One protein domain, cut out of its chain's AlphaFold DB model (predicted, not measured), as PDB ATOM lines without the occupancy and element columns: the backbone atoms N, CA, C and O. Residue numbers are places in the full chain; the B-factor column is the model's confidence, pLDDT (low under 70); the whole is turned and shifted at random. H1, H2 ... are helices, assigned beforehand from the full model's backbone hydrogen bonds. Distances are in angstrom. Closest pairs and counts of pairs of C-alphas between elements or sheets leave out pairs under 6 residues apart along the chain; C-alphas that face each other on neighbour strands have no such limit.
ATOM      1  N   PHE A 231     153.533 345.957 178.187       83.00
ATOM      2  CA  PHE A 231     152.777 345.776 176.940       83.00
ATOM      3  C   PHE A 231     151.412 345.108 177.164       83.00
ATOM      4  O   PHE A 231     150.633 344.931 176.224       83.00
ATOM      5  N   ARG A 232     151.095 344.750 178.418       80.38
ATOM      6  CA  ARG A 232     149.783 344.243 178.834       80.38
ATOM      7  C   ARG A 232     149.270 345.041 180.025       80.38
ATOM      8  O   ARG A 232     149.987 345.272 180.995       80.38
ATOM      9  N   LYS A 233     147.983 345.390 179.978       83.19
ATOM     10  CA  LYS A 233     147.282 346.048 181.089       83.19
ATOM     11  C   LYS A 233     147.279 345.177 182.355       83.19
ATOM     12  O   LYS A 233     147.380 345.712 183.449       83.19
ATOM     13  N   SER A 234     147.214 343.850 182.197       83.75
ATOM     14  CA  SER A 234     147.316 342.878 183.297       83.75
ATOM     15  C   SER A 234     148.651 342.959 184.030       83.75
ATOM     16  O   SER A 234     148.682 342.866 185.250       83.75
ATOM     17  N   ASP A 235     149.742 343.150 183.290       82.69
ATOM     18  CA  ASP A 235     151.092 343.140 183.849       82.69
ATOM     19  C   ASP A 235     151.361 344.458 184.577       82.69
ATOM     20  O   ASP A 235     151.893 344.442 185.682       82.69
ATOM     21  N   LEU A 236     150.881 345.581 184.021       86.44
ATOM     22  CA  LEU A 236     150.858 346.862 184.727       86.44
ATOM     23  C   LEU A 236     150.013 346.783 186.007       86.44
ATOM     24  O   LEU A 236     150.446 347.266 187.045       86.44
ATOM     25  N   ALA A 237     148.820 346.184 185.955       84.88
ATOM     26  CA  ALA A 237     147.954 346.063 187.127       84.88
ATOM     27  C   ALA A 237     148.612 345.222 188.231       84.88
ATOM     28  O   ALA A 237     148.689 345.673 189.368       84.88
ATOM     29  N   LYS A 238     149.168 344.051 187.885       86.31
ATOM     30  CA  LYS A 238     149.951 343.223 188.817       86.31
ATOM     31  C   LYS A 238     151.121 344.005 189.400       86.31
ATOM     32  O   LYS A 238     151.317 343.993 190.608       86.31
ATOM     33  N   HIS A 239     151.852 344.722 188.554       84.19
ATOM     34  CA  HIS A 239     152.959 345.557 188.984       84.19
ATOM     35  C   HIS A 239     152.522 346.645 189.971       84.19
ATOM     36  O   HIS A 239     153.156 346.776 191.007       84.19
ATOM     37  N   ILE A 240     151.437 347.379 189.705       81.12
ATOM     38  CA  ILE A 240     150.916 348.402 190.626       81.12
ATOM     39  C   ILE A 240     150.518 347.766 191.963       81.12
ATOM     40  O   ILE A 240     150.874 348.298 193.010       81.12
ATOM     41  N   THR A 241     149.841 346.616 191.946       80.88
ATOM     42  CA  THR A 241     149.429 345.910 193.168       80.88
ATOM     43  C   THR A 241     150.624 345.393 193.974       80.88
ATOM     44  O   THR A 241     150.620 345.486 195.198       80.88
ATOM     45  N   THR A 242     151.672 344.884 193.319       74.06
ATOM     46  CA  THR A 242     152.906 344.449 193.993       74.06
ATOM     47  C   THR A 242     153.737 345.639 194.476       74.06
ATOM     48  O   THR A 242     154.235 345.624 195.593       74.06
ATOM     49  N   SER A 243     153.842 346.709 193.689       62.91
ATOM     50  CA  SER A 243     154.525 347.943 194.091       62.91
ATOM     51  C   SER A 243     153.812 348.665 195.233       62.91
ATOM     52  O   SER A 243     154.475 349.296 196.044       62.91
ATOM     53  N   ALA A 244     152.490 348.524 195.361       58.22
ATOM     54  CA  ALA A 244     151.750 349.011 196.522       58.22
ATOM     55  C   ALA A 244     152.092 348.255 197.820       58.22
ATOM     56  O   ALA A 244     151.917 348.820 198.892       58.22
ATOM     57  N   ARG A 245     152.616 347.021 197.744       55.50
ATOM     58  CA  ARG A 245     153.145 346.282 198.909       55.50
ATOM     59  C   ARG A 245     154.570 346.695 199.285       55.50
ATOM     60  O   ARG A 245     154.949 346.535 200.432       55.50
ATOM     61  N   ASN A 246     155.309 347.299 198.353       54.34
ATOM     62  CA  ASN A 246     156.648 347.855 198.581       54.34
ATOM     63  C   ASN A 246     156.612 349.371 198.876       54.34
ATOM     64  O   ASN A 246     157.618 350.057 198.719       54.34
ATOM     65  N   ARG A 247     155.444 349.911 199.265       49.66
ATOM     66  CA  ARG A 247     155.257 351.330 199.616       49.66
ATOM     67  C   ARG A 247     155.918 351.744 200.930       49.66
ATOM     68  O   ARG A 247     156.096 352.944 201.108       49.66
ATOM     69  N   SER A 248     156.278 350.806 201.809       52.78
ATOM     70  CA  SER A 248     156.937 351.119 203.086       52.78
ATOM     71  C   SER A 248     158.229 351.908 202.869       52.78
ATOM     72  O   SER A 248     158.375 352.998 203.398       52.78
ATOM     73  N   SER A 249     159.076 351.475 201.932       54.88
ATOM     74  CA  SER A 249     160.397 352.085 201.728       54.88
ATOM     75  C   SER A 249     160.393 353.497 201.116       54.88
ATOM     76  O   SER A 249     161.397 354.188 201.239       54.88
ATOM     77  N   ILE A 250     159.319 353.936 200.441       55.31
ATOM     78  CA  ILE A 250     159.234 355.304 199.877       55.31
ATOM     79  C   ILE A 250     158.443 356.231 200.806       55.31
ATOM     80  O   ILE A 250     158.762 357.411 200.870       55.31
ATOM     81  N   SER A 251     157.442 355.713 201.533       58.69
ATOM     82  CA  SER A 251     156.733 356.498 202.555       58.69
ATOM     83  C   SER A 251     157.681 356.882 203.687       58.69
ATOM     84  O   SER A 251     157.802 358.059 203.979       58.69
ATOM     85  N   GLU A 252     158.457 355.921 204.200       57.62
ATOM     86  CA  GLU A 252     159.474 356.167 205.234       57.62
ATOM     87  C   GLU A 252     160.516 357.205 204.787       57.62
ATOM     88  O   GLU A 252     160.983 358.007 205.588       57.62
ATOM     89  N   TYR A 253     160.849 357.234 203.491       65.75
ATOM     90  CA  TYR A 253     161.791 358.206 202.933       65.75
ATOM     91  C   TYR A 253     161.188 359.611 202.793       65.75
ATOM     92  O   TYR A 253     161.910 360.593 202.905       65.75
ATOM     93  N   MET A 254     159.882 359.720 202.530       66.88
ATOM     94  CA  MET A 254     159.192 361.012 202.431       66.88
ATOM     95  C   MET A 254     158.909 361.600 203.814       66.88
ATOM     96  O   MET A 254     159.134 362.791 204.000       66.88
ATOM     97  N   ASP A 255     158.524 360.760 204.779       74.00
ATOM     98  CA  ASP A 255     158.338 361.159 206.179       74.00
ATOM     99  C   ASP A 255     159.679 361.638 206.779       74.00
ATOM    100  O   ASP A 255     159.748 362.687 207.413       74.00
ATOM    101  N   PHE A 256     160.785 360.945 206.467       77.44
ATOM    102  CA  PHE A 256     162.135 361.368 206.856       77.44
ATOM    103  C   PHE A 256     162.549 362.720 206.251       77.44
ATOM    104  O   PHE A 256     163.163 363.535 206.939       77.44
ATOM    105  N   ILE A 257     162.235 362.972 204.973       79.38
ATOM    106  CA  ILE A 257     162.545 364.260 204.326       79.38
ATOM    107  C   ILE A 257     161.756 365.393 204.992       79.38
ATOM    108  O   ILE A 257     162.332 366.442 205.268       79.38
ATOM    109  N   GLU A 258     160.474 365.179 205.292       80.19
ATOM    110  CA  GLU A 258     159.620 366.185 205.933       80.19
ATOM    111  C   GLU A 258     160.094 366.514 207.362       80.19
ATOM    112  O   GLU A 258     160.168 367.687 207.739       80.19
ATOM    113  N   ASP A 259     160.518 365.507 208.131       81.50
ATOM    114  CA  ASP A 259     161.110 365.700 209.460       81.50
ATOM    115  C   ASP A 259     162.454 366.445 209.400       81.50
ATOM    116  O   ASP A 259     162.754 367.287 210.259       81.50
ATOM    117  N   PHE A 260     163.266 366.173 208.373       84.69
ATOM    118  CA  PHE A 260     164.555 366.834 208.175       84.69
ATOM    119  C   PHE A 260     164.390 368.304 207.764       84.69
ATOM    120  O   PHE A 260     165.071 369.175 208.309       84.69
ATOM    121  N   GLU A 261     163.438 368.616 206.881       81.12
ATOM    122  CA  GLU A 261     163.089 369.998 206.520       81.12
ATOM    123  C   GLU A 261     162.598 370.792 207.743       81.12
ATOM    124  O   GLU A 261     163.014 371.936 207.960       81.12
ATOM    125  N   GLN A 262     161.779 370.175 208.601       84.25
ATOM    126  CA  GLN A 262     161.344 370.788 209.859       84.25
ATOM    127  C   GLN A 262     162.500 371.004 210.843       84.25
ATOM    128  O   GLN A 262     162.490 371.969 211.610       84.25
ATOM    129  N   LEU A 263     163.494 370.113 210.876       84.19
ATOM    130  CA  LEU A 263     164.684 370.291 211.708       84.19
ATOM    131  C   LEU A 263     165.536 371.473 211.225       84.19
ATOM    132  O   LEU A 263     165.928 372.299 212.046       84.19
ATOM    133  N   ILE A 264     165.754 371.604 209.913       82.94
ATOM    134  CA  ILE A 264     166.481 372.742 209.327       82.94
ATOM    135  C   ILE A 264     165.783 374.058 209.678       82.94
ATOM    136  O   ILE A 264     166.423 374.969 210.198       82.94
ATOM    137  N   HIS A 265     164.461 374.138 209.500       82.94
ATOM    138  CA  HIS A 265     163.702 375.346 209.829       82.94
ATOM    139  C   HIS A 265     163.814 375.727 211.319       82.94
ATOM    140  O   HIS A 265     163.902 376.907 211.669       82.94
ATOM    141  N   ARG A 266     163.838 374.740 212.226       84.38
ATOM    142  CA  ARG A 266     164.028 374.966 213.672       84.38
ATOM    143  C   ARG A 266     165.443 375.439 214.029       84.38
ATOM    144  O   ARG A 266     165.610 376.234 214.952       84.38
ATOM    145  N   ILE A 267     166.457 374.998 213.287       83.38
ATOM    146  CA  ILE A 267     167.833 375.498 213.426       83.38
ATOM    147  C   ILE A 267     167.925 376.943 212.908       83.38
ATOM    148  O   ILE A 267     168.458 377.811 213.597       83.38
ATOM    149  N   GLU A 268     167.346 377.239 211.740       83.06
ATOM    150  CA  GLU A 268     167.350 378.584 211.139       83.06
ATOM    151  C   GLU A 268     166.602 379.621 211.991       83.06
ATOM    152  O   GLU A 268     167.047 380.762 212.133       83.06
ATOM    153  N   SER A 269     165.494 379.217 212.616       86.62
ATOM    154  CA  SER A 269     164.726 380.047 213.557       86.62
ATOM    155  C   SER A 269     165.370 380.173 214.945       86.62
ATOM    156  O   SER A 269     164.844 380.895 215.792       86.62
ATOM    157  N   LYS A 270     166.535 379.542 215.169       84.50
ATOM    158  CA  LYS A 270     167.280 379.506 216.442       84.50
ATOM    159  C   LYS A 270     166.520 378.862 217.609       84.50
ATOM    160  O   LYS A 270     166.869 379.092 218.768       84.50
ATOM    161  N   GLU A 271     165.503 378.055 217.317       83.44
ATOM    162  CA  GLU A 271     164.774 377.279 218.326       83.44
ATOM    163  C   GLU A 271     165.614 376.107 218.850       83.44
ATOM    164  O   GLU A 271     165.484 375.712 220.007       83.44
ATOM    165  N   VAL A 272     166.518 375.580 218.021       81.12
ATOM    166  CA  VAL A 272     167.501 374.564 218.412       81.12
ATOM    167  C   VAL A 272     168.853 375.239 218.632       81.12
ATOM    168  O   VAL A 272     169.432 375.789 217.699       81.12
ATOM    169  N   GLN A 273     169.359 375.181 219.866       80.50
ATOM    170  CA  GLN A 273     170.678 375.711 220.253       80.50
ATOM    171  C   GLN A 273     171.700 374.608 220.565       80.50
ATOM    172  O   GLN A 273     172.780 374.893 221.072       80.50
ATOM    173  N   ASP A 274     171.365 373.346 220.281       87.56
ATOM    174  CA  ASP A 274     172.287 372.227 220.475       87.56
ATOM    175  C   ASP A 274     173.417 372.286 219.435       87.56
ATOM    176  O   ASP A 274     173.275 371.892 218.274       87.56
ATOM    177  N   GLU A 275     174.553 372.815 219.876       85.25
ATOM    178  CA  GLU A 275     175.743 373.047 219.066       85.25
ATOM    179  C   GLU A 275     176.372 371.738 218.554       85.25
ATOM    180  O   GLU A 275     176.943 371.710 217.460       85.25
ATOM    181  N   ALA A 276     176.207 370.626 219.281       85.56
ATOM    182  CA  ALA A 276     176.706 369.319 218.858       85.56
ATOM    183  C   ALA A 276     175.865 368.739 217.708       85.56
ATOM    184  O   ALA A 276     176.416 368.178 216.752       85.56
ATOM    185  N   LEU A 277     174.542 368.923 217.756       82.56
ATOM    186  CA  LEU A 277     173.641 368.509 216.680       82.56
ATOM    187  C   LEU A 277     173.877 369.328 215.404       82.56
ATOM    188  O   LEU A 277     173.993 368.758 214.319       82.56
ATOM    189  N   ILE A 278     174.011 370.652 215.536       84.94
ATOM    190  CA  ILE A 278     174.281 371.557 214.408       84.94
ATOM    191  C   ILE A 278     175.604 371.185 213.725       84.94
ATOM    192  O   ILE A 278     175.655 371.084 212.497       84.94
ATOM    193  N   LYS A 279     176.656 370.914 214.508       87.62
ATOM    194  CA  LYS A 279     177.956 370.479 213.980       87.62
ATOM    195  C   LYS A 279     177.856 369.159 213.212       87.62
ATOM    196  O   LYS A 279     178.373 369.055 212.106       87.62
ATOM    197  N   THR A 280     177.125 368.185 213.751       86.50
ATOM    198  CA  THR A 280     176.931 366.879 213.099       86.50
ATOM    199  C   THR A 280     176.223 367.013 211.747       86.50
ATOM    200  O   THR A 280     176.609 366.371 210.773       86.50
ATOM    201  N   ILE A 281     175.201 367.870 211.660       83.50
ATOM    202  CA  ILE A 281     174.487 368.133 210.402       83.50
ATOM    203  C   ILE A 281     175.412 368.817 209.385       83.50
ATOM    204  O   ILE A 281     175.416 368.436 208.214       83.50
ATOM    205  N   ALA A 282     176.224 369.784 209.821       83.75
ATOM    206  CA  ALA A 282     177.199 370.449 208.959       83.75
ATOM    207  C   ALA A 282     178.235 369.463 208.389       83.75
ATOM    208  O   ALA A 282     178.495 369.484 207.186       83.75
ATOM    209  N   ASP A 283     178.757 368.553 209.215       86.69
ATOM    210  CA  ASP A 283     179.732 367.538 208.796       86.69
ATOM    211  C   ASP A 283     179.144 366.571 207.747       86.69
ATOM    212  O   ASP A 283     179.802 366.242 206.757       86.69
ATOM    213  N   ILE A 284     177.875 366.167 207.900       83.56
ATOM    214  CA  ILE A 284     177.171 365.317 206.920       83.56
ATOM    215  C   ILE A 284     177.019 366.035 205.569       83.56
ATOM    216  O   ILE A 284     177.245 365.433 204.513       83.56
ATOM    217  N   LEU A 285     176.660 367.322 205.583       80.81
ATOM    218  CA  LEU A 285     176.502 368.117 204.363       80.81
ATOM    219  C   LEU A 285     177.847 368.339 203.654       80.81
ATOM    220  O   LEU A 285     177.922 368.207 202.431       80.81
ATOM    221  N   LEU A 286     178.922 368.586 204.408       81.31
ATOM    222  CA  LEU A 286     180.275 368.729 203.860       81.31
ATOM    223  C   LEU A 286     180.768 367.431 203.205       81.31
ATOM    224  O   LEU A 286     181.248 367.466 202.070       81.31
ATOM    225  N   TYR A 287     180.551 366.282 203.851       80.25
ATOM    226  CA  TYR A 287     180.921 364.974 203.303       80.25
ATOM    227  C   TYR A 287     180.201 364.657 201.979       80.25
ATOM    228  O   TYR A 287     180.786 364.081 201.060       80.25
ATOM    229  N   SER A 288     178.931 365.063 201.845       70.19
ATOM    230  CA  SER A 288     178.173 364.866 200.602       70.19
ATOM    231  C   SER A 288     178.709 365.701 199.431       70.19
ATOM    232  O   SER A 288     178.795 365.201 198.311       70.19
ATOM    233  N   HIS A 289     179.162 366.927 199.700       70.50
ATOM    234  CA  HIS A 289     179.674 367.852 198.688       70.50
ATOM    235  C   HIS A 289     181.100 367.506 198.217       70.50
ATOM    236  O   HIS A 289     181.455 367.749 197.065       70.50
ATOM    237  N   GLU A 290     181.927 366.901 199.074       73.75
ATOM    238  CA  GLU A 290     183.256 366.402 198.684       73.75
ATOM    239  C   GLU A 290     183.175 365.182 197.761       73.75
ATOM    240  O   GLU A 290     183.986 365.039 196.847       73.75
ATOM    241  N   ARG A 291     182.155 364.333 197.938       69.88
ATOM    242  CA  ARG A 291     181.957 363.132 197.117       69.88
ATOM    243  C   ARG A 291     181.458 363.427 195.701       69.88
ATOM    244  O   ARG A 291     181.636 362.592 194.825       69.88
ATOM    245  N   GLU A 292     180.833 364.581 195.481       60.59
ATOM    246  CA  GLU A 292     180.387 365.042 194.155       60.59
ATOM    247  C   GLU A 292     181.492 365.774 193.369       60.59
ATOM    248  O   GLU A 292     181.309 366.085 192.193       60.59
ATOM    249  N   ARG A 293     182.640 366.055 194.004       60.91
ATOM    250  CA  ARG A 293     183.796 366.737 193.396       60.91
ATOM    251  C   ARG A 293     184.915 365.799 192.918       60.91
ATOM    252  O   ARG A 293     185.881 366.297 192.337       60.91
TER     253      ARG A 293
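This is residues 231 to 293 of the 294 residues of the protein "zinc finger protein 521" of Drosophila obscura (UniProt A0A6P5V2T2). The longest helix, H2, is the middle piece of an open hook: H1 continues the length from one end of it after a bend, and at the other end H3 folds back, making a V with H2. No helix packs firmly on another, and the inside of the hook is empty. The printed part has 63 residues with three named helices, H1, H2 and H3 in chain order, and no named strand; its class is all helix. It is extended, with a radius of gyration of the C-alphas of 18.9 A, and its outline is flat, spanning 55 by 31 by 15 A.

Begin with H2, residues 248 to 268, and look near its last residues for H3, residues 275 to 291. The two are close but not clearly touching, with the closest C-alphas, those of Ile 267 and Ile 278, 7.6 A apart. They run opposite ways at a steep tilt of 60 degrees. Go back before Ser 248 to find H1, residues 233 to 245; H1 and H2 meet only through their link. H1 and H3 are apart. In H3 every O i to N i+4 pair is within hydrogen-bond range; in H1 8 of 9 are, and in H2 16 of 17.

Find C-alpha 248 at (156.937, 351.119, 203.086); from there H2 runs 30.5 A to C-alpha 268 at (167.350, 378.584, 211.139). H3 runs 24.9 A to C-alpha 291 at (181.957, 363.132, 197.117). H1 measures 18.8 A from first to last C-alpha.

The C-alphas farthest apart, those of Arg 232 and Gln 273, are 56.1 A apart. Residues 231 to 262 and 282 to 293 stand free. The printed part has no cut; the link from H1 to H2 is tight and that from H2 to H3 is short. The mean pLDDT of the printed part is 76.6, and confidence is low at residues 243 to 254 and 291 to 293 of this model.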